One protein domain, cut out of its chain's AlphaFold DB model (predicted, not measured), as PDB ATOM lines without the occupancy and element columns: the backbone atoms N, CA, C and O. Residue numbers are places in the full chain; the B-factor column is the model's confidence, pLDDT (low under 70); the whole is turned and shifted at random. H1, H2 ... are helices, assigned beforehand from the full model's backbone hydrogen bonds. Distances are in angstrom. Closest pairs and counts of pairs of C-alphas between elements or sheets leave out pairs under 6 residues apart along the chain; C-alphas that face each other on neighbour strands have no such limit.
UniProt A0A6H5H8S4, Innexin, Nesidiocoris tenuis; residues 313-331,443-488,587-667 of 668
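Overview. This is residues 313 to 331, 443 to 488 and 587 to 667 of the 668 residues of the protein "Innexin" of Nesidiocoris tenuis (UniProt A0A6H5H8S4). Nine helices make a body of mostly crossed helices with H8 in the middle: H2 and H4 pack on it, and the hairpin of H6 and H7 runs alongside. H3 and H9 cross at one end of the longest axis, and H5 with H1 makes the other end. The printed part has 146 residues, with H1 to H9 in order and no named strand: all helix. It is compact, with a radius of gyration of the C-alphas of 15.3 A, spanning 47 by 39 by 29 A.

Arrangement. H1, residues 313 to 325, touches H5, residues 587 to 601, with residues 322 to 325 alone; the closest C-alphas, Ser 322 and Leu 592, are 6.3 A apart. H2, residues 444 to 449, touches H8, residues 631 to 643, closest at C-alphas 445 and 640, 6.7 A. H3, residues 459 to 476, touches H9, residues 646 to 665, at a steep tilt of 46 degrees, closest at C-alphas 470 and 656, 5.7 A. H4, residues 481 to 488, touches H8, closest at C-alphas 481 and 632, 3.8 A. H6, residues 605 to 613, and H7, residues 619 to 628, form a helical hairpin, closest at C-alphas 607 and 622, 5.0 A. H7 touches H9, closest at C-alphas 625 and 657, 6.1 A. Every O i to N i+4 pair is within hydrogen-bond range except in H8, 7 of 9.

Along the chain. H1 begins at C-alpha 313 (106.941, 122.441, 101.771); H9 ends at C-alpha 665 (131.513, 145.149, 81.406). H9 is 28.5 A long, H3 25.8 A, H5 21.1 A and H8 19.1 A.

Size, cuts and confidence. Cuts leave gaps of 9.3 A between C-alphas 331 and 443 and 16.8 A between 488 and 587. No link printed whole is long. Residues 313 to 331, 453 to 457 and 667 have pLDDT under 70.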
ATOM      1  N   ILE A 313     107.985 122.309 100.744       54.41
ATOM      2  CA  ILE A 313     106.941 122.441 101.771       54.41
ATOM      3  C   ILE A 313     107.462 123.226 102.987       54.41
ATOM      4  O   ILE A 313     106.745 124.073 103.515       54.41
ATOM      5  N   LEU A 314     108.706 122.992 103.417       54.03
ATOM      6  CA  LEU A 314     109.338 123.744 104.503       54.03
ATOM      7  C   LEU A 314     109.629 125.184 104.070       54.03
ATOM      8  O   LEU A 314     109.256 126.108 104.782       54.03
ATOM      9  N   LEU A 315     110.210 125.387 102.886       59.28
ATOM     10  CA  LEU A 315     110.490 126.708 102.322       59.28
ATOM     11  C   LEU A 315     109.204 127.528 102.141       59.28
ATOM     12  O   LEU A 315     109.162 128.691 102.536       59.28
ATOM     13  N   SER A 316     108.126 126.930 101.620       57.00
ATOM     14  CA  SER A 316     106.836 127.622 101.486       57.00
ATOM     15  C   SER A 316     106.129 127.857 102.826       57.00
ATOM     16  O   SER A 316     105.490 128.900 102.980       57.00
ATOM     17  N   LEU A 317     106.272 126.972 103.825       54.09
ATOM     18  CA  LEU A 317     105.808 127.227 105.197       54.09
ATOM     19  C   LEU A 317     106.598 128.356 105.867       54.09
ATOM     20  O   LEU A 317     105.988 129.226 106.482       54.09
ATOM     21  N   VAL A 318     107.925 128.377 105.732       55.25
ATOM     22  CA  VAL A 318     108.807 129.407 106.302       55.25
ATOM     23  C   VAL A 318     108.589 130.756 105.619       55.25
ATOM     24  O   VAL A 318     108.499 131.762 106.317       55.25
ATOM     25  N   LEU A 319     108.389 130.795 104.296       58.72
ATOM     26  CA  LEU A 319     107.968 132.001 103.572       58.72
ATOM     27  C   LEU A 319     106.593 132.494 104.045       58.72
ATOM     28  O   LEU A 319     106.487 133.625 104.507       58.72
ATOM     29  N   ASN A 320     105.553 131.649 104.028       56.50
ATOM     30  CA  ASN A 320     104.208 132.037 104.483       56.50
ATOM     31  C   ASN A 320     104.158 132.423 105.971       56.50
ATOM     32  O   ASN A 320     103.316 133.229 106.369       56.50
ATOM     33  N   CYS A 321     105.031 131.841 106.797       47.56
ATOM     34  CA  CYS A 321     105.204 132.237 108.185       47.56
ATOM     35  C   CYS A 321     105.892 133.604 108.250       47.56
ATOM     36  O   CYS A 321     105.277 134.538 108.750       47.56
ATOM     37  N   SER A 322     107.080 133.762 107.651       53.19
ATOM     38  CA  SER A 322     107.829 135.025 107.604       53.19
ATOM     39  C   SER A 322     107.037 136.176 106.986       53.19
ATOM     40  O   SER A 322     107.279 137.317 107.367       53.19
ATOM     41  N   ASP A 323     106.113 135.934 106.056       49.34
ATOM     42  CA  ASP A 323     105.243 136.983 105.516       49.34
ATOM     43  C   ASP A 323     104.159 137.426 106.503       49.34
ATOM     44  O   ASP A 323     103.795 138.598 106.521       49.34
ATOM     45  N   LYS A 324     103.690 136.520 107.368       46.91
ATOM     46  CA  LYS A 324     102.710 136.804 108.431       46.91
ATOM     47  C   LYS A 324     103.353 137.213 109.763       46.91
ATOM     48  O   LYS A 324     102.649 137.714 110.634       46.91
ATOM     49  N   THR A 325     104.662 137.004 109.935       45.78
ATOM     50  CA  THR A 325     105.413 137.308 111.169       45.78
ATOM     51  C   THR A 325     106.495 138.381 111.011       45.78
ATOM     52  O   THR A 325     107.030 138.824 112.027       45.78
ATOM     53  N   SER A 326     106.773 138.870 109.793       48.56
ATOM     54  CA  SER A 326     107.560 140.093 109.531       48.56
ATOM     55  C   SER A 326     106.769 141.326 109.996       48.56
ATOM     56  O   SER A 326     106.164 142.064 109.226       48.56
ATOM     57  N   PHE A 327     106.748 141.499 111.315       46.84
ATOM     58  CA  PHE A 327     105.838 142.365 112.071       46.84
ATOM     59  C   PHE A 327     106.203 143.863 112.038       46.84
ATOM     60  O   PHE A 327     105.591 144.649 112.757       46.84
ATOM     61  N   CYS A 328     107.226 144.240 111.264       43.16
ATOM     62  CA  CYS A 328     107.842 145.570 111.275       43.16
ATOM     63  C   CYS A 328     107.981 146.213 109.882       43.16
ATOM     64  O   CYS A 328     108.491 147.320 109.812       43.16
ATOM     65  N   ALA A 329     107.601 145.536 108.789       38.09
ATOM     66  CA  ALA A 329     108.134 145.858 107.451       38.09
ATOM     67  C   ALA A 329     107.102 146.037 106.323       38.09
ATOM     68  O   ALA A 329     107.479 146.315 105.184       38.09
ATOM     69  N   SER A 330     105.819 145.800 106.592       38.56
ATOM     70  CA  SER A 330     104.738 145.963 105.615       38.56
ATOM     71  C   SER A 330     103.869 147.157 105.999       38.56
ATOM     72  O   SER A 330     103.125 147.106 106.978       38.56
ATOM     73  N   GLN A 331     103.971 148.213 105.185       38.09
ATOM     74  CA  GLN A 331     103.317 149.515 105.352       38.09
ATOM     75  C   GLN A 331     101.800 149.418 105.594       38.09
ATOM     76  O   GLN A 331     101.231 150.215 106.335       38.09
ATOM     77  N   GLY A 443     110.929 156.253 105.782       82.69
ATOM     78  CA  GLY A 443     109.935 156.016 104.734       82.69
ATOM     79  C   GLY A 443     110.495 155.625 103.359       82.69
ATOM     80  O   GLY A 443     109.757 155.734 102.380       82.69
ATOM     81  N   LEU A 444     111.754 155.169 103.252       84.56
ATOM     82  CA  LEU A 444     112.410 154.869 101.967       84.56
ATOM     83  C   LEU A 444     111.592 153.941 101.050       84.56
ATOM     84  O   LEU A 444     111.352 154.288  99.893       84.56
ATOM     85  N   ILE A 445     111.135 152.785 101.547       84.31
ATOM     86  CA  ILE A 445     110.362 151.834 100.730       84.31
ATOM     87  C   ILE A 445     109.059 152.471 100.238       84.31
ATOM     88  O   ILE A 445     108.667 152.271  99.091       84.31
ATOM     89  N   ASN A 446     108.426 153.304 101.062       83.00
ATOM     90  CA  ASN A 446     107.199 154.003 100.692       83.00
ATOM     91  C   ASN A 446     107.456 155.034  99.590       83.00
ATOM     92  O   ASN A 446     106.708 155.080  98.619       83.00
ATOM     93  N   ALA A 447     108.541 155.808  99.682       85.12
ATOM     94  CA  ALA A 447     108.939 156.740  98.628       85.12
ATOM     95  C   ALA A 447     109.206 156.029  97.285       85.12
ATOM     96  O   ALA A 447     108.800 156.541  96.244       85.12
ATOM     97  N   LEU A 448     109.812 154.834  97.310       83.19
ATOM     98  CA  LEU A 448     110.082 154.015  96.118       83.19
ATOM     99  C   LEU A 448     108.839 153.320  95.533       83.19
ATOM    100  O   LEU A 448     108.820 153.019  94.344       83.19
ATOM    101  N   VAL A 449     107.812 153.047  96.343       82.50
ATOM    102  CA  VAL A 449     106.569 152.355  95.934       82.50
ATOM    103  C   VAL A 449     105.448 153.339  95.551       82.50
ATOM    104  O   VAL A 449     104.548 153.005  94.769       82.50
ATOM    105  N   ASN A 450     105.484 154.562  96.089       80.31
ATOM    106  CA  ASN A 450     104.396 155.534  96.011       80.31
ATOM    107  C   ASN A 450     103.982 155.864  94.568       80.31
ATOM    108  O   ASN A 450     104.686 156.508  93.790       80.31
ATOM    109  N   GLY A 451     102.764 155.451  94.217       70.12
ATOM    110  CA  GLY A 451     102.186 155.692  92.900       70.12
ATOM    111  C   GLY A 451     102.739 154.810  91.775       70.12
ATOM    112  O   GLY A 451     102.536 155.176  90.617       70.12
ATOM    113  N   LEU A 452     103.392 153.682  92.087       71.81
ATOM    114  CA  LEU A 452     103.526 152.544  91.163       71.81
ATOM    115  C   LEU A 452     102.423 151.491  91.396       71.81
ATOM    116  O   LEU A 452     102.029 150.807  90.460       71.81
ATOM    117  N   ASN A 453     101.824 151.440  92.593       67.56
ATOM    118  CA  ASN A 453     100.726 150.516  92.932       67.56
ATOM    119  C   ASN A 453      99.345 150.878  92.331       67.56
ATOM    120  O   ASN A 453      98.336 150.279  92.696       67.56
ATOM    121  N   MET A 454      99.268 151.849  91.413       61.41
ATOM    122  CA  MET A 454      98.032 152.187  90.695       61.41
ATOM    123  C   MET A 454      98.068 151.633  89.267       61.41
ATOM    124  O   MET A 454      98.612 152.259  88.358       61.41
ATOM    125  N   GLY A 455      97.422 150.483  89.049       60.22
ATOM    126  CA  GLY A 455      97.361 149.832  87.729       60.22
ATOM    127  C   GLY A 455      96.748 150.696  86.611       60.22
ATOM    128  O   GLY A 455      97.063 150.490  85.441       60.22
ATOM    129  N   LEU A 456      95.936 151.698  86.975       60.78
ATOM    130  CA  LEU A 456      95.240 152.623  86.070       60.78
ATOM    131  C   LEU A 456      96.078 153.836  85.607       60.78
ATOM    132  O   LEU A 456      95.556 154.685  84.889       60.78
ATOM    133  N   CYS A 457      97.350 153.964  86.002       64.62
ATOM    134  CA  CYS A 457      98.209 155.039  85.485       64.62
ATOM    135  C   CYS A 457      98.572 154.839  83.994       64.62
ATOM    136  O   CYS A 457      98.738 153.689  83.572       64.62
ATOM    137  N   PRO A 458      98.770 155.922  83.211       73.00
ATOM    138  CA  PRO A 458      99.308 155.841  81.849       73.00
ATOM    139  C   PRO A 458     100.687 155.169  81.794       73.00
ATOM    140  O   PRO A 458     101.488 155.295  82.726       73.00
ATOM    141  N   GLU A 459     100.984 154.484  80.687       72.56
ATOM    142  CA  GLU A 459     102.246 153.746  80.513       72.56
ATOM    143  C   GLU A 459     103.486 154.651  80.468       72.56
ATOM    144  O   GLU A 459     104.541 154.268  80.971       72.56
ATOM    145  N   GLU A 460     103.361 155.884  79.975       74.81
ATOM    146  CA  GLU A 460     104.436 156.885  80.012       74.81
ATOM    147  C   GLU A 460     104.838 157.202  81.462       74.81
ATOM    148  O   GLU A 460     105.995 157.033  81.851       74.81
ATOM    149  N   THR A 461     103.858 157.529  82.312       76.94
ATOM    150  CA  THR A 461     104.066 157.822  83.740       76.94
ATOM    151  C   THR A 461     104.583 156.606  84.522       76.94
ATOM    152  O   THR A 461     105.330 156.761  85.493       76.94
ATOM    153  N   LYS A 462     104.220 155.379  84.115       77.19
ATOM    154  CA  LYS A 462     104.810 154.139  84.654       77.19
ATOM    155  C   LYS A 462     106.283 154.015  84.253       77.19
ATOM    156  O   LYS A 462     107.119 153.725  85.109       77.19
ATOM    157  N   CYS A 463     106.617 154.277  82.988       79.69
ATOM    158  CA  CYS A 463     107.985 154.208  82.473       79.69
ATOM    159  C   CYS A 463     108.925 155.222  83.138       79.69
ATOM    160  O   CYS A 463     110.066 154.876  83.441       79.69
ATOM    161  N   GLU A 464     108.464 156.444  83.409       82.38
ATOM    162  CA  GLU A 464     109.241 157.451  84.146       82.38
ATOM    163  C   GLU A 464     109.548 157.004  85.579       82.38
ATOM    164  O   GLU A 464     110.712 156.961  85.979       82.38
ATOM    165  N   LYS A 465     108.530 156.590  86.346       82.44
ATOM    166  CA  LYS A 465     108.721 156.130  87.733       82.44
ATOM    167  C   LYS A 465     109.596 154.880  87.819       82.44
ATOM    168  O   LYS A 465     110.437 154.783  88.707       82.44
ATOM    169  N   LYS A 466     109.443 153.951  86.872       85.38
ATOM    170  CA  LYS A 466     110.301 152.768  86.719       85.38
ATOM    171  C   LYS A 466     111.771 153.157  86.531       85.38
ATOM    172  O   LYS A 466     112.616 152.593  87.220       85.38
ATOM    173  N   LYS A 467     112.074 154.142  85.670       86.69
ATOM    174  CA  LYS A 467     113.439 154.686  85.519       86.69
ATOM    175  C   LYS A 467     113.949 155.270  86.836       86.69
ATOM    176  O   LYS A 467     114.996 154.840  87.298       86.69
ATOM    177  N   VAL A 468     113.174 156.141  87.497       87.62
ATOM    178  CA  VAL A 468     113.557 156.738  88.795       87.62
ATOM    179  C   VAL A 468     113.916 155.675  89.841       87.62
ATOM    180  O   VAL A 468     114.917 155.827  90.539       87.62
ATOM    181  N   VAL A 469     113.158 154.574  89.922       87.69
ATOM    182  CA  VAL A 469     113.489 153.446  90.811       87.69
ATOM    183  C   VAL A 469     114.788 152.756  90.377       87.69
ATOM    184  O   VAL A 469     115.689 152.620  91.204       87.69
ATOM    185  N   THR A 470     114.938 152.348  89.110       87.94
ATOM    186  CA  THR A 470     116.171 151.679  88.645       87.94
ATOM    187  C   THR A 470     117.411 152.551  88.860       87.94
ATOM    188  O   THR A 470     118.435 152.078  89.355       87.94
ATOM    189  N   ASP A 471     117.320 153.832  88.517       89.06
ATOM    190  CA  ASP A 471     118.445 154.759  88.517       89.06
ATOM    191  C   ASP A 471     118.814 155.181  89.960       89.06
ATOM    192  O   ASP A 471     119.996 155.363  90.267       89.06
ATOM    193  N   TYR A 472     117.847 155.201  90.894       90.44
ATOM    194  CA  TYR A 472     118.118 155.252  92.340       90.44
ATOM    195  C   TYR A 472     118.960 154.055  92.811       90.44
ATOM    196  O   TYR A 472     119.972 154.264  93.486       90.44
ATOM    197  N   PHE A 473     118.574 152.822  92.453       88.81
ATOM    198  CA  PHE A 473     119.298 151.609  92.861       88.81
ATOM    199  C   PHE A 473     120.724 151.575  92.313       88.81
ATOM    200  O   PHE A 473     121.645 151.251  93.057       88.81
ATOM    201  N   LEU A 474     120.925 151.960  91.050       87.75
ATOM    202  CA  LEU A 474     122.260 152.057  90.447       87.75
ATOM    203  C   LEU A 474     123.136 153.099  91.153       87.75
ATOM    204  O   LEU A 474     124.315 152.849  91.388       87.75
ATOM    205  N   SER A 475     122.550 154.230  91.558       87.44
ATOM    206  CA  SER A 475     123.260 155.310  92.263       87.44
ATOM    207  C   SER A 475     123.624 154.972  93.719       87.44
ATOM    208  O   SER A 475     124.490 155.624  94.301       87.44
ATOM    209  N   HIS A 476     122.960 153.982  94.330       86.38
ATOM    210  CA  HIS A 476     123.094 153.636  95.755       86.38
ATOM    211  C   HIS A 476     123.516 152.179  96.015       86.38
ATOM    212  O   HIS A 476     123.511 151.736  97.168       86.38
ATOM    213  N   ILE A 477     123.893 151.431  94.975       82.12
ATOM    214  CA  ILE A 477     124.339 150.038  95.085       82.12
ATOM    215  C   ILE A 477     125.505 149.901  96.084       82.12
ATOM    216  O   ILE A 477     126.315 150.815  96.257       82.12
ATOM    217  N   LYS A 478     125.558 148.775  96.799       81.94
ATOM    218  CA  LYS A 478     126.450 148.460  97.931       81.94
ATOM    219  C   LYS A 478     126.242 149.298  99.199       81.94
ATOM    220  O   LYS A 478     126.685 148.905 100.280       81.94
ATOM    221  N   ARG A 479     125.518 150.424  99.137       85.31
ATOM    222  CA  ARG A 479     125.307 151.323 100.290       85.31
ATOM    223  C   ARG A 479     124.181 150.868 101.230       85.31
ATOM    224  O   ARG A 479     124.136 151.308 102.379       85.31
ATOM    225  N   HIS A 480     123.307 149.953 100.800       88.75
ATOM    226  CA  HIS A 480     122.142 149.515 101.582       88.75
ATOM    227  C   HIS A 480     122.444 148.504 102.707       88.75
ATOM    228  O   HIS A 480     121.532 148.125 103.443       88.75
ATOM    229  N   ASN A 481     123.695 148.068 102.903       89.56
ATOM    230  CA  ASN A 481     124.033 147.103 103.963       89.56
ATOM    231  C   ASN A 481     123.601 147.596 105.363       89.56
ATOM    232  O   ASN A 481     122.938 146.880 106.112       89.56
ATOM    233  N   THR A 482     123.844 148.874 105.671       89.12
ATOM    234  CA  THR A 482     123.414 149.517 106.928       89.12
ATOM    235  C   THR A 482     121.894 149.492 107.129       89.12
ATOM    236  O   THR A 482     121.431 149.396 108.264       89.12
ATOM    237  N   TYR A 483     121.103 149.550 106.052       88.94
ATOM    238  CA  TYR A 483     119.641 149.463 106.117       88.94
ATOM    239  C   TYR A 483     119.185 148.045 106.502       88.94
ATOM    240  O   TYR A 483     118.380 147.884 107.419       88.94
ATOM    241  N   ALA A 484     119.752 147.009 105.874       89.69
ATOM    242  CA  ALA A 484     119.435 145.617 106.201       89.69
ATOM    243  C   ALA A 484     119.867 145.238 107.630       89.69
ATOM    244  O   ALA A 484     119.095 144.623 108.366       89.69
ATOM    245  N   VAL A 485     121.050 145.687 108.069       89.69
ATOM    246  CA  VAL A 485     121.530 145.489 109.448       89.69
ATOM    247  C   VAL A 485     120.608 146.168 110.468       89.69
ATOM    248  O   VAL A 485     120.236 145.533 111.453       89.69
ATOM    249  N   ARG A 486     120.170 147.414 110.226       89.81
ATOM    250  CA  ARG A 486     119.169 148.097 111.074       89.81
ATOM    251  C   ARG A 486     117.848 147.329 111.138       89.81
ATOM    252  O   ARG A 486     117.276 147.198 112.217       89.81
ATOM    253  N   TYR A 487     117.387 146.793 110.009       86.88
ATOM    254  CA  TYR A 487     116.144 146.029 109.944       86.88
ATOM    255  C   TYR A 487     116.213 144.744 110.787       86.88
ATOM    256  O   TYR A 487     115.363 144.514 111.651       86.88
ATOM    257  N   TRP A 488     117.260 143.933 110.604       88.19
ATOM    258  CA  TRP A 488     117.446 142.706 111.387       88.19
ATOM    259  C   TRP A 488     117.756 142.985 112.863       88.19
ATOM    260  O   TRP A 488     117.340 142.206 113.720       88.19
ATOM    261  N   THR A 587     108.247 131.851 120.137       86.94
ATOM    262  CA  THR A 587     108.587 130.748 119.221       86.94
ATOM    263  C   THR A 587     108.567 131.177 117.752       86.94
ATOM    264  O   THR A 587     109.549 130.947 117.046       86.94
ATOM    265  N   LEU A 588     107.516 131.866 117.288       82.69
ATOM    266  CA  LEU A 588     107.435 132.377 115.910       82.69
ATOM    267  C   LEU A 588     108.565 133.363 115.572       82.69
ATOM    268  O   LEU A 588     109.098 133.337 114.463       82.69
ATOM    269  N   LEU A 589     108.936 134.224 116.520       83.44
ATOM    270  CA  LEU A 589     109.974 135.230 116.327       83.44
ATOM    271  C   LEU A 589     111.388 134.639 116.422       83.44
ATOM    272  O   LEU A 589     112.257 135.031 115.648       83.44
ATOM    273  N   THR A 590     111.604 133.638 117.280       88.06
ATOM    274  CA  THR A 590     112.858 132.863 117.312       88.06
ATOM    275  C   THR A 590     113.085 132.157 115.974       88.06
ATOM    276  O   THR A 590     114.166 132.266 115.401       88.06
ATOM    277  N   LEU A 591     112.054 131.502 115.423       86.12
ATOM    278  CA  LEU A 591     112.115 130.869 114.099       86.12
ATOM    279  C   LEU A 591     112.425 131.879 112.984       86.12
ATOM    280  O   LEU A 591     113.217 131.577 112.092       86.12
ATOM    281  N   LEU A 592     111.851 133.085 113.047       82.81
ATOM    282  CA  LEU A 592     112.143 134.159 112.095       82.81
ATOM    283  C   LEU A 592     113.602 134.640 112.197       82.81
ATOM    284  O   LEU A 592     114.255 134.790 111.165       82.81
ATOM    285  N   VAL A 593     114.132 134.852 113.407       85.44
ATOM    286  CA  VAL A 593     115.526 135.296 113.608       85.44
ATOM    287  C   VAL A 593     116.515 134.217 113.154       85.44
ATOM    288  O   VAL A 593     117.446 134.525 112.412       85.44
ATOM    289  N   VAL A 594     116.272 132.944 113.488       87.81
ATOM    290  CA  VAL A 594     117.066 131.807 112.980       87.81
ATOM    291  C   VAL A 594     117.054 131.772 111.448       87.81
ATOM    292  O   VAL A 594     118.100 131.622 110.823       87.81
ATOM    293  N   TYR A 595     115.900 131.998 110.819       85.12
ATOM    294  CA  TYR A 595     115.779 132.081 109.362       85.12
ATOM    295  C   TYR A 595     116.572 133.253 108.744       85.12
ATOM    296  O   TYR A 595     117.172 133.074 107.682       85.12
ATOM    297  N   ARG A 596     116.679 134.419 109.407       85.38
ATOM    298  CA  ARG A 596     117.594 135.498 108.968       85.38
ATOM    299  C   ARG A 596     119.059 135.077 109.046       85.38
ATOM    300  O   ARG A 596     119.800 135.301 108.092       85.38
ATOM    301  N   VAL A 597     119.463 134.428 110.141       88.69
ATOM    302  CA  VAL A 597     120.831 133.912 110.315       88.69
ATOM    303  C   VAL A 597     121.175 132.892 109.219       88.69
ATOM    304  O   VAL A 597     122.258 132.959 108.646       88.69
ATOM    305  N   VAL A 598     120.237 132.021 108.835       88.62
ATOM    306  CA  VAL A 598     120.421 131.078 107.716       88.62
ATOM    307  C   VAL A 598     120.625 131.798 106.370       88.62
ATOM    308  O   VAL A 598     121.524 131.422 105.624       88.62
ATOM    309  N   ILE A 599     119.865 132.858 106.063       86.56
ATOM    310  CA  ILE A 599     120.035 133.662 104.827       86.56
ATOM    311  C   ILE A 599     121.387 134.402 104.791       86.56
ATOM    312  O   ILE A 599     121.984 134.582 103.721       86.56
ATOM    313  N   LEU A 600     121.873 134.842 105.955       87.50
ATOM    314  CA  LEU A 600     123.188 135.466 106.093       87.50
ATOM    315  C   LEU A 600     124.310 134.459 105.816       87.50
ATOM    316  O   LEU A 600     125.159 134.731 104.966       87.50
ATOM    317  N   LEU A 601     124.271 133.296 106.475       88.69
ATOM    318  CA  LEU A 601     125.301 132.256 106.382       88.69
ATOM    319  C   LEU A 601     125.315 131.511 105.035       88.69
ATOM    320  O   LEU A 601     126.383 131.101 104.590       88.69
ATOM    321  N   LEU A 602     124.161 131.324 104.380       88.44
ATOM    322  CA  LEU A 602     124.033 130.524 103.154       88.44
ATOM    323  C   LEU A 602     123.677 131.394 101.930       88.44
ATOM    324  O   LEU A 602     122.502 131.497 101.562       88.44
ATOM    325  N   PRO A 603     124.670 131.994 101.237       84.06
ATOM    326  CA  PRO A 603     124.421 132.871 100.091       84.06
ATOM    327  C   PRO A 603     123.670 132.192  98.937       84.06
ATOM    328  O   PRO A 603     122.864 132.845  98.278       84.06
ATOM    329  N   GLY A 604     123.853 130.881  98.734       84.06
ATOM    330  CA  GLY A 604     123.174 130.119  97.676       84.06
ATOM    331  C   GLY A 604     121.642 130.073  97.788       84.06
ATOM    332  O   GLY A 604     120.966 129.842  96.789       84.06
ATOM    333  N   ILE A 605     121.067 130.352  98.966       86.12
ATOM    334  CA  ILE A 605     119.605 130.393  99.152       86.12
ATOM    335  C   ILE A 605     118.998 131.686  98.568       86.12
ATOM    336  O   ILE A 605     117.829 131.700  98.181       86.12
ATOM    337  N   ARG A 606     119.778 132.770  98.447       87.12
ATOM    338  CA  ARG A 606     119.304 134.108  98.042       87.12
ATOM    339  C   ARG A 606     118.588 134.156  96.676       87.12
ATOM    340  O   ARG A 606     117.469 134.676  96.651       87.12
ATOM    341  N   PRO A 607     119.132 133.616  95.562       88.06
ATOM    342  CA  PRO A 607     118.432 133.632  94.270       88.06
ATOM    343  C   PRO A 607     117.183 132.739  94.267       88.06
ATOM    344  O   PRO A 607     116.129 133.145  93.771       88.06
ATOM    345  N   ALA A 608     117.263 131.557  94.889       86.38
ATOM    346  CA  ALA A 608     116.132 130.642  95.021       86.38
ATOM    347  C   ALA A 608     114.976 131.285  95.805       86.38
ATOM    348  O   ALA A 608     113.827 131.223  95.369       86.38
ATOM    349  N   LEU A 609     115.274 131.975  96.912       85.50
ATOM    350  CA  LEU A 609     114.285 132.690  97.718       85.50
ATOM    351  C   LEU A 609     113.663 133.874  96.964       85.50
ATOM    352  O   LEU A 609     112.447 134.071  97.003       85.50
ATOM    353  N   PHE A 610     114.493 134.638  96.251       85.19
ATOM    354  CA  PHE A 610     114.051 135.774  95.448       85.19
ATOM    355  C   PHE A 610     113.053 135.341  94.364       85.19
ATOM    356  O   PHE A 610     111.996 135.955  94.230       85.19
ATOM    357  N   ARG A 611     113.328 134.233  93.661       85.44
ATOM    358  CA  ARG A 611     112.416 133.632  92.673       85.44
ATOM    359  C   ARG A 611     111.201 132.944  93.305       85.44
ATOM    360  O   ARG A 611     110.114 133.018  92.739       85.44
ATOM    361  N   ALA A 612     111.354 132.289  94.459       83.31
ATOM    362  CA  ALA A 612     110.249 131.623  95.160       83.31
ATOM    363  C   ALA A 612     109.139 132.610  95.555       83.31
ATOM    364  O   ALA A 612     107.961 132.255  95.519       83.31
ATOM    365  N   ARG A 613     109.512 133.859  95.867       78.31
ATOM    366  CA  ARG A 613     108.577 134.981  95.978       78.31
ATOM    367  C   ARG A 613     108.174 135.516  94.599       78.31
ATOM    368  O   ARG A 613     107.005 135.471  94.222       78.31
ATOM    369  N   ASN A 614     109.145 136.005  93.836       82.50
ATOM    370  CA  ASN A 614     108.925 136.734  92.591       82.50
ATOM    371  C   ASN A 614     108.900 135.774  91.393       82.50
ATOM    372  O   ASN A 614     109.739 135.862  90.496       82.50
ATOM    373  N   ARG A 615     107.923 134.853  91.363       83.88
ATOM    374  CA  ARG A 615     107.832 133.745  90.381       83.88
ATOM    375  C   ARG A 615     107.859 134.188  88.906       83.88
ATOM    376  O   ARG A 615     108.143 133.372  88.032       83.88
ATOM    377  N   MET A 616     107.563 135.457  88.624       85.62
ATOM    378  CA  MET A 616     107.583 136.046  87.279       85.62
ATOM    379  C   MET A 616     108.992 136.431  86.783       85.62
ATOM    380  O   MET A 616     109.153 136.703  85.591       85.62
ATOM    381  N   VAL A 617     110.001 136.453  87.663       88.00
ATOM    382  CA  VAL A 617     111.413 136.720  87.332       88.00
ATOM    383  C   VAL A 617     112.111 135.401  86.945       88.00
ATOM    384  O   VAL A 617     111.960 134.402  87.657       88.00
ATOM    385  N   PRO A 618     112.870 135.346  85.831       89.00
ATOM    386  CA  PRO A 618     113.614 134.147  85.443       89.00
ATOM    387  C   PRO A 618     114.793 133.869  86.392       89.00
ATOM    388  O   PRO A 618     115.358 134.784  86.988       89.00
ATOM    389  N   MET A 619     115.179 132.593  86.518       87.81
ATOM    390  CA  MET A 619     116.214 132.152  87.471       87.81
ATOM    391  C   MET A 619     117.581 132.790  87.205       87.81
ATOM    392  O   MET A 619     118.211 133.244  88.151       87.81
ATOM    393  N   SER A 620     117.996 132.886  85.937       89.12
ATOM    394  CA  SER A 620     119.265 133.506  85.534       89.12
ATOM    395  C   SER A 620     119.410 134.919  86.096       89.12
ATOM    396  O   SER A 620     120.343 135.191  86.832       89.12
ATOM    397  N   VAL A 621     118.411 135.773  85.874       89.44
ATOM    398  CA  VAL A 621     118.393 137.159  86.370       89.44
ATOM    399  C   VAL A 621     118.397 137.226  87.903       89.44
ATOM    400  O   VAL A 621     119.002 138.126  88.476       89.44
ATOM    401  N   ALA A 622     117.759 136.272  88.590       88.19
ATOM    402  CA  ALA A 622     117.823 136.191  90.051       88.19
ATOM    403  C   ALA A 622     119.218 135.774  90.559       88.19
ATOM    404  O   ALA A 622     119.651 136.259  91.604       88.19
ATOM    405  N   GLU A 623     119.922 134.900  89.834       89.50
ATOM    406  CA  GLU A 623     121.305 134.507  90.127       89.50
ATOM    407  C   GLU A 623     122.312 135.608  89.796       89.50
ATOM    408  O   GLU A 623     123.135 135.928  90.648       89.50
ATOM    409  N   ASP A 624     122.229 136.219  88.614       87.81
ATOM    410  CA  ASP A 624     123.089 137.324  88.178       87.81
ATOM    411  C   ASP A 624     123.025 138.474  89.191       87.81
ATOM    412  O   ASP A 624     124.045 138.926  89.719       87.81
ATOM    413  N   LEU A 625     121.808 138.886  89.558       88.12
ATOM    414  CA  LEU A 625     121.580 139.919  90.560       88.12
ATOM    415  C   LEU A 625     122.154 139.514  91.928       88.12
ATOM    416  O   LEU A 625     122.827 140.320  92.563       88.12
ATOM    417  N   ALA A 626     121.972 138.262  92.366       87.19
ATOM    418  CA  ALA A 626     122.525 137.761  93.630       87.19
ATOM    419  C   ALA A 626     124.059 137.566  93.629       87.19
ATOM    420  O   ALA A 626     124.639 137.408  94.704       87.19
ATOM    421  N   ARG A 627     124.713 137.572  92.457       86.81
ATOM    422  CA  ARG A 627     126.182 137.557  92.302       86.81
ATOM    423  C   ARG A 627     126.780 138.968  92.279       86.81
ATOM    424  O   ARG A 627     127.877 139.158  92.791       86.81
ATOM    425  N   HIS A 628     126.074 139.946  91.703       86.56
ATOM    426  CA  HIS A 628     126.566 141.324  91.551       86.56
ATOM    427  C   HIS A 628     126.122 142.304  92.655       86.56
ATOM    428  O   HIS A 628     126.739 143.362  92.796       86.56
ATOM    429  N   THR A 629     125.081 141.986  93.433       86.38
ATOM    430  CA  THR A 629     124.568 142.849  94.516       86.38
ATOM    431  C   THR A 629     125.017 142.393  95.902       86.38
ATOM    432  O   THR A 629     125.151 141.197  96.168       86.38
ATOM    433  N   ASP A 630     125.223 143.349  96.813       88.50
ATOM    434  CA  ASP A 630     125.530 143.033  98.207       88.50
ATOM    435  C   ASP A 630     124.278 142.589  98.978       88.50
ATOM    436  O   ASP A 630     123.136 142.874  98.607       88.50
ATOM    437  N   VAL A 631     124.504 141.928 100.119       88.25
ATOM    438  CA  VAL A 631     123.467 141.431 101.047       88.25
ATOM    439  C   VAL A 631     122.380 142.477 101.333       88.25
ATOM    440  O   VAL A 631     121.196 142.142 101.388       88.25
ATOM    441  N   GLY A 632     122.783 143.741 101.501       89.62
ATOM    442  CA  GLY A 632     121.875 144.855 101.756       89.62
ATOM    443  C   GLY A 632     120.997 145.222 100.564       89.62
ATOM    444  O   GLY A 632     119.792 145.382 100.731       89.62
ATOM    445  N   ASP A 633     121.572 145.319  99.364       89.81
ATOM    446  CA  ASP A 633     120.824 145.684  98.158       89.81
ATOM    447  C   ASP A 633     119.821 144.580  97.798       89.81
ATOM    448  O   ASP A 633     118.648 144.861  97.552       89.81
ATOM    449  N   TRP A 634     120.254 143.312  97.860       90.62
ATOM    450  CA  TRP A 634     119.376 142.152  97.691       90.62
ATOM    451  C   TRP A 634     118.232 142.154  98.715       90.62
ATOM    452  O   TRP A 634     117.097 141.834  98.360       90.62
ATOM    453  N   TRP A 635     118.485 142.565  99.965       90.12
ATOM    454  CA  TRP A 635     117.434 142.691 100.977       90.12
ATOM    455  C   TRP A 635     116.433 143.812 100.653       90.12
ATOM    456  O   TRP A 635     115.227 143.592 100.766       90.12
ATOM    457  N   VAL A 636     116.891 144.985 100.196       89.62
ATOM    458  CA  VAL A 636     115.990 146.074  99.765       89.62
ATOM    459  C   VAL A 636     115.177 145.651  98.537       89.62
ATOM    460  O   VAL A 636     113.972 145.877  98.508       89.62
ATOM    461  N   LEU A 637     115.779 144.959  97.566       89.19
ATOM    462  CA  LEU A 637     115.080 144.418  96.392       89.19
ATOM    463  C   LEU A 637     114.061 143.331  96.776       89.19
ATOM    464  O   LEU A 637     112.938 143.329  96.271       89.19
ATOM    465  N   TYR A 638     114.407 142.441  97.712       86.75
ATOM    466  CA  TYR A 638     113.481 141.456  98.278       86.75
ATOM    467  C   TYR A 638     112.304 142.133  99.001       86.75
ATOM    468  O   TYR A 638     111.166 141.689  98.851       86.75
ATOM    469  N   MET A 639     112.559 143.222  99.737       85.38
ATOM    470  CA  MET A 639     111.543 144.045 100.406       85.38
ATOM    471  C   MET A 639     110.657 144.829  99.425       85.38
ATOM    472  O   MET A 639     109.445 144.912  99.626       85.38
ATOM    473  N   LEU A 640     111.226 145.353  98.340       86.19
ATOM    474  CA  LEU A 640     110.500 146.069  97.292       86.19
ATOM    475  C   LEU A 640     109.510 145.137  96.570       86.19
ATOM    476  O   LEU A 640     108.336 145.476  96.431       86.19
ATOM    477  N   GLY A 641     109.931 143.906  96.256       83.50
ATOM    478  CA  GLY A 641     109.073 142.831  95.730       83.50
ATOM    479  C   GLY A 641     108.025 142.280  96.719       83.50
ATOM    480  O   GLY A 641     107.349 141.293  96.428       83.50
ATOM    481  N   ARG A 642     107.876 142.873  97.912       78.88
ATOM    482  CA  ARG A 642     106.717 142.644  98.801       78.88
ATOM    483  C   ARG A 642     105.628 143.697  98.631       78.88
ATOM    484  O   ARG A 642     104.477 143.398  98.924       78.88
ATOM    485  N   ASN A 643     106.017 144.905  98.223       79.19
ATOM    486  CA  ASN A 643     105.198 146.111  98.296       79.19
ATOM    487  C   ASN A 643     104.858 146.697  96.912       79.19
ATOM    488  O   ASN A 643     103.969 147.535  96.835       79.19
ATOM    489  N   MET A 644     105.528 146.259  95.839       81.44
ATOM    490  CA  MET A 644     105.188 146.568  94.442       81.44
ATOM    491  C   MET A 644     104.335 145.475  93.783       81.44
ATOM    492  O   MET A 644     104.409 144.304  94.157       81.44
ATOM    493  N   ASP A 645     103.603 145.843  92.729       83.06
ATOM    494  CA  ASP A 645     102.977 144.885  91.808       83.06
ATOM    495  C   ASP A 645     104.030 143.967  91.131       83.06
ATOM    496  O   ASP A 645     105.073 144.458  90.675       83.06
ATOM    497  N   PRO A 646     103.791 142.641  91.032       84.12
ATOM    498  CA  PRO A 646     104.779 141.685  90.533       84.12
ATOM    499  C   PRO A 646     105.099 141.802  89.033       84.12
ATOM    500  O   PRO A 646     106.181 141.366  88.631       84.12
ATOM    501  N   LEU A 647     104.225 142.386  88.201       84.94
ATOM    502  CA  LEU A 647     104.538 142.669  86.793       84.94
ATOM    503  C   LEU A 647     105.534 143.829  86.716       84.94
ATOM    504  O   LEU A 647     106.589 143.697  86.093       84.94
ATOM    505  N   ILE A 648     105.237 144.932  87.408       86.19
ATOM    506  CA  ILE A 648     106.094 146.125  87.427       86.19
ATOM    507  C   ILE A 648     107.459 145.779  88.042       86.19
ATOM    508  O   ILE A 648     108.500 146.109  87.476       86.19
ATOM    509  N   PHE A 649     107.469 145.043  89.159       88.88
ATOM    510  CA  PHE A 649     108.700 144.604  89.816       88.88
ATOM    511  C   PHE A 649     109.565 143.708  88.914       88.88
ATOM    512  O   PHE A 649     110.779 143.906  88.842       88.88
ATOM    513  N   LYS A 650     108.960 142.768  88.168       90.19
ATOM    514  CA  LYS A 650     109.678 141.947  87.176       90.19
ATOM    515  C   LYS A 650     110.417 142.825  86.166       90.19
ATOM    516  O   LYS A 650     111.575 142.554  85.856       90.19
ATOM    517  N   GLU A 651     109.768 143.863  85.646       89.31
ATOM    518  CA  GLU A 651     110.384 144.741  84.653       89.31
ATOM    519  C   GLU A 651     111.476 145.654  85.217       89.31
ATOM    520  O   GLU A 651     112.478 145.865  84.536       89.31
ATOM    521  N   VAL A 652     111.306 146.176  86.439       90.38
ATOM    522  CA  VAL A 652     112.354 146.937  87.149       90.38
ATOM    523  C   VAL A 652     113.606 146.072  87.301       90.38
ATOM    524  O   VAL A 652     114.700 146.492  86.937       90.38
ATOM    525  N   VAL A 653     113.447 144.830  87.767       91.88
ATOM    526  CA  VAL A 653     114.561 143.889  87.963       91.88
ATOM    527  C   VAL A 653     115.245 143.516  86.641       91.88
ATOM    528  O   VAL A 653     116.469 143.397  86.603       91.88
ATOM    529  N   LEU A 654     114.492 143.372  85.546       91.19
ATOM    530  CA  LEU A 654     115.052 143.090  84.217       91.19
ATOM    531  C   LEU A 654     115.846 144.270  83.630       91.19
ATOM    532  O   LEU A 654     116.861 144.036  82.974       91.19
ATOM    533  N   ASP A 655     115.411 145.513  83.852       90.75
ATOM    534  CA  ASP A 655     116.155 146.721  83.459       90.75
ATOM    535  C   ASP A 655     117.420 146.893  84.320       90.75
ATOM    536  O   ASP A 655     118.525 147.049  83.797       90.75
ATOM    537  N   LEU A 656     117.275 146.755  85.643       91.50
ATOM    538  CA  LEU A 656     118.367 146.847  86.611       91.50
ATOM    539  C   LEU A 656     119.467 145.809  86.345       91.50
ATOM    540  O   LEU A 656     120.639 146.170  86.303       91.50
ATOM    541  N   SER A 657     119.111 144.541  86.108       91.38
ATOM    542  CA  SER A 657     120.087 143.475  85.834       91.38
ATOM    543  C   SER A 657     120.914 143.752  84.577       91.38
ATOM    544  O   SER A 657     122.129 143.568  84.599       91.38
ATOM    545  N   LYS A 658     120.280 144.243  83.502       91.44
ATOM    546  CA  LYS A 658     120.983 144.629  82.268       91.44
ATOM    547  C   LYS A 658     121.940 145.792  82.516       91.44
ATOM    548  O   LYS A 658     123.109 145.697  82.165       91.44
ATOM    549  N   LYS A 659     121.465 146.865  83.162       90.44
ATOM    550  CA  LYS A 659     122.291 148.043  83.468       90.44
ATOM    551  C   LYS A 659     123.472 147.702  84.390       90.44
ATOM    552  O   LYS A 659     124.562 148.212  84.160       90.44
ATOM    553  N   ILE A 660     123.297 146.805  85.368       88.44
ATOM    554  CA  ILE A 660     124.394 146.296  86.216       88.44
ATOM    555  C   ILE A 660     125.413 145.500  85.386       88.44
ATOM    556  O   ILE A 660     126.611 145.726  85.536       88.44
ATOM    557  N   GLN A 661     124.965 144.614  84.491       87.50
ATOM    558  CA  GLN A 661     125.857 143.853  83.607       87.50
ATOM    559  C   GLN A 661     126.657 144.776  82.672       87.50
ATOM    560  O   GLN A 661     127.873 144.632  82.583       87.50
ATOM    561  N   THR A 662     126.015 145.776  82.055       88.94
ATOM    562  CA  THR A 662     126.699 146.782  81.220       88.94
ATOM    563  C   THR A 662     127.656 147.666  82.026       88.94
ATOM    564  O   THR A 662     128.740 147.990  81.555       88.94
ATOM    565  N   ALA A 663     127.303 148.041  83.259       84.00
ATOM    566  CA  ALA A 663     128.208 148.790  84.129       84.00
ATOM    567  C   ALA A 663     129.446 147.961  84.514       84.00
ATOM    568  O   ALA A 663     130.549 148.495  84.526       84.00
ATOM    569  N   ALA A 664     129.283 146.660  84.775       80.00
ATOM    570  CA  ALA A 664     130.394 145.756  85.063       80.00
ATOM    571  C   ALA A 664     131.303 145.532  83.839       80.00
ATOM    572  O   ALA A 664     132.522 145.596  83.978       80.00
ATOM    573  N   SER A 665     130.734 145.339  82.642       82.00
ATOM    574  CA  SER A 665     131.513 145.149  81.406       82.00
ATOM    575  C   SER A 665     132.287 146.389  80.956       82.00
ATOM    576  O   SER A 665     133.200 146.261  80.155       82.00
ATOM    577  N   ASN A 666     131.931 147.575  81.454       78.38
ATOM    578  CA  ASN A 666     132.621 148.834  81.155       78.38
ATOM    579  C   ASN A 666     133.740 149.164  82.170       78.38
ATOM    580  O   ASN A 666     134.315 150.250  82.112       78.38
ATOM    581  N   ILE A 667     133.996 148.271  83.134       63.69
ATOM    582  CA  ILE A 667     135.025 148.400  84.186       63.69
ATOM    583  C   ILE A 667     136.123 147.319  84.028       63.69
ATOM    584  O   ILE A 667     137.149 147.381  84.706       63.69
TER     585      ILE A 667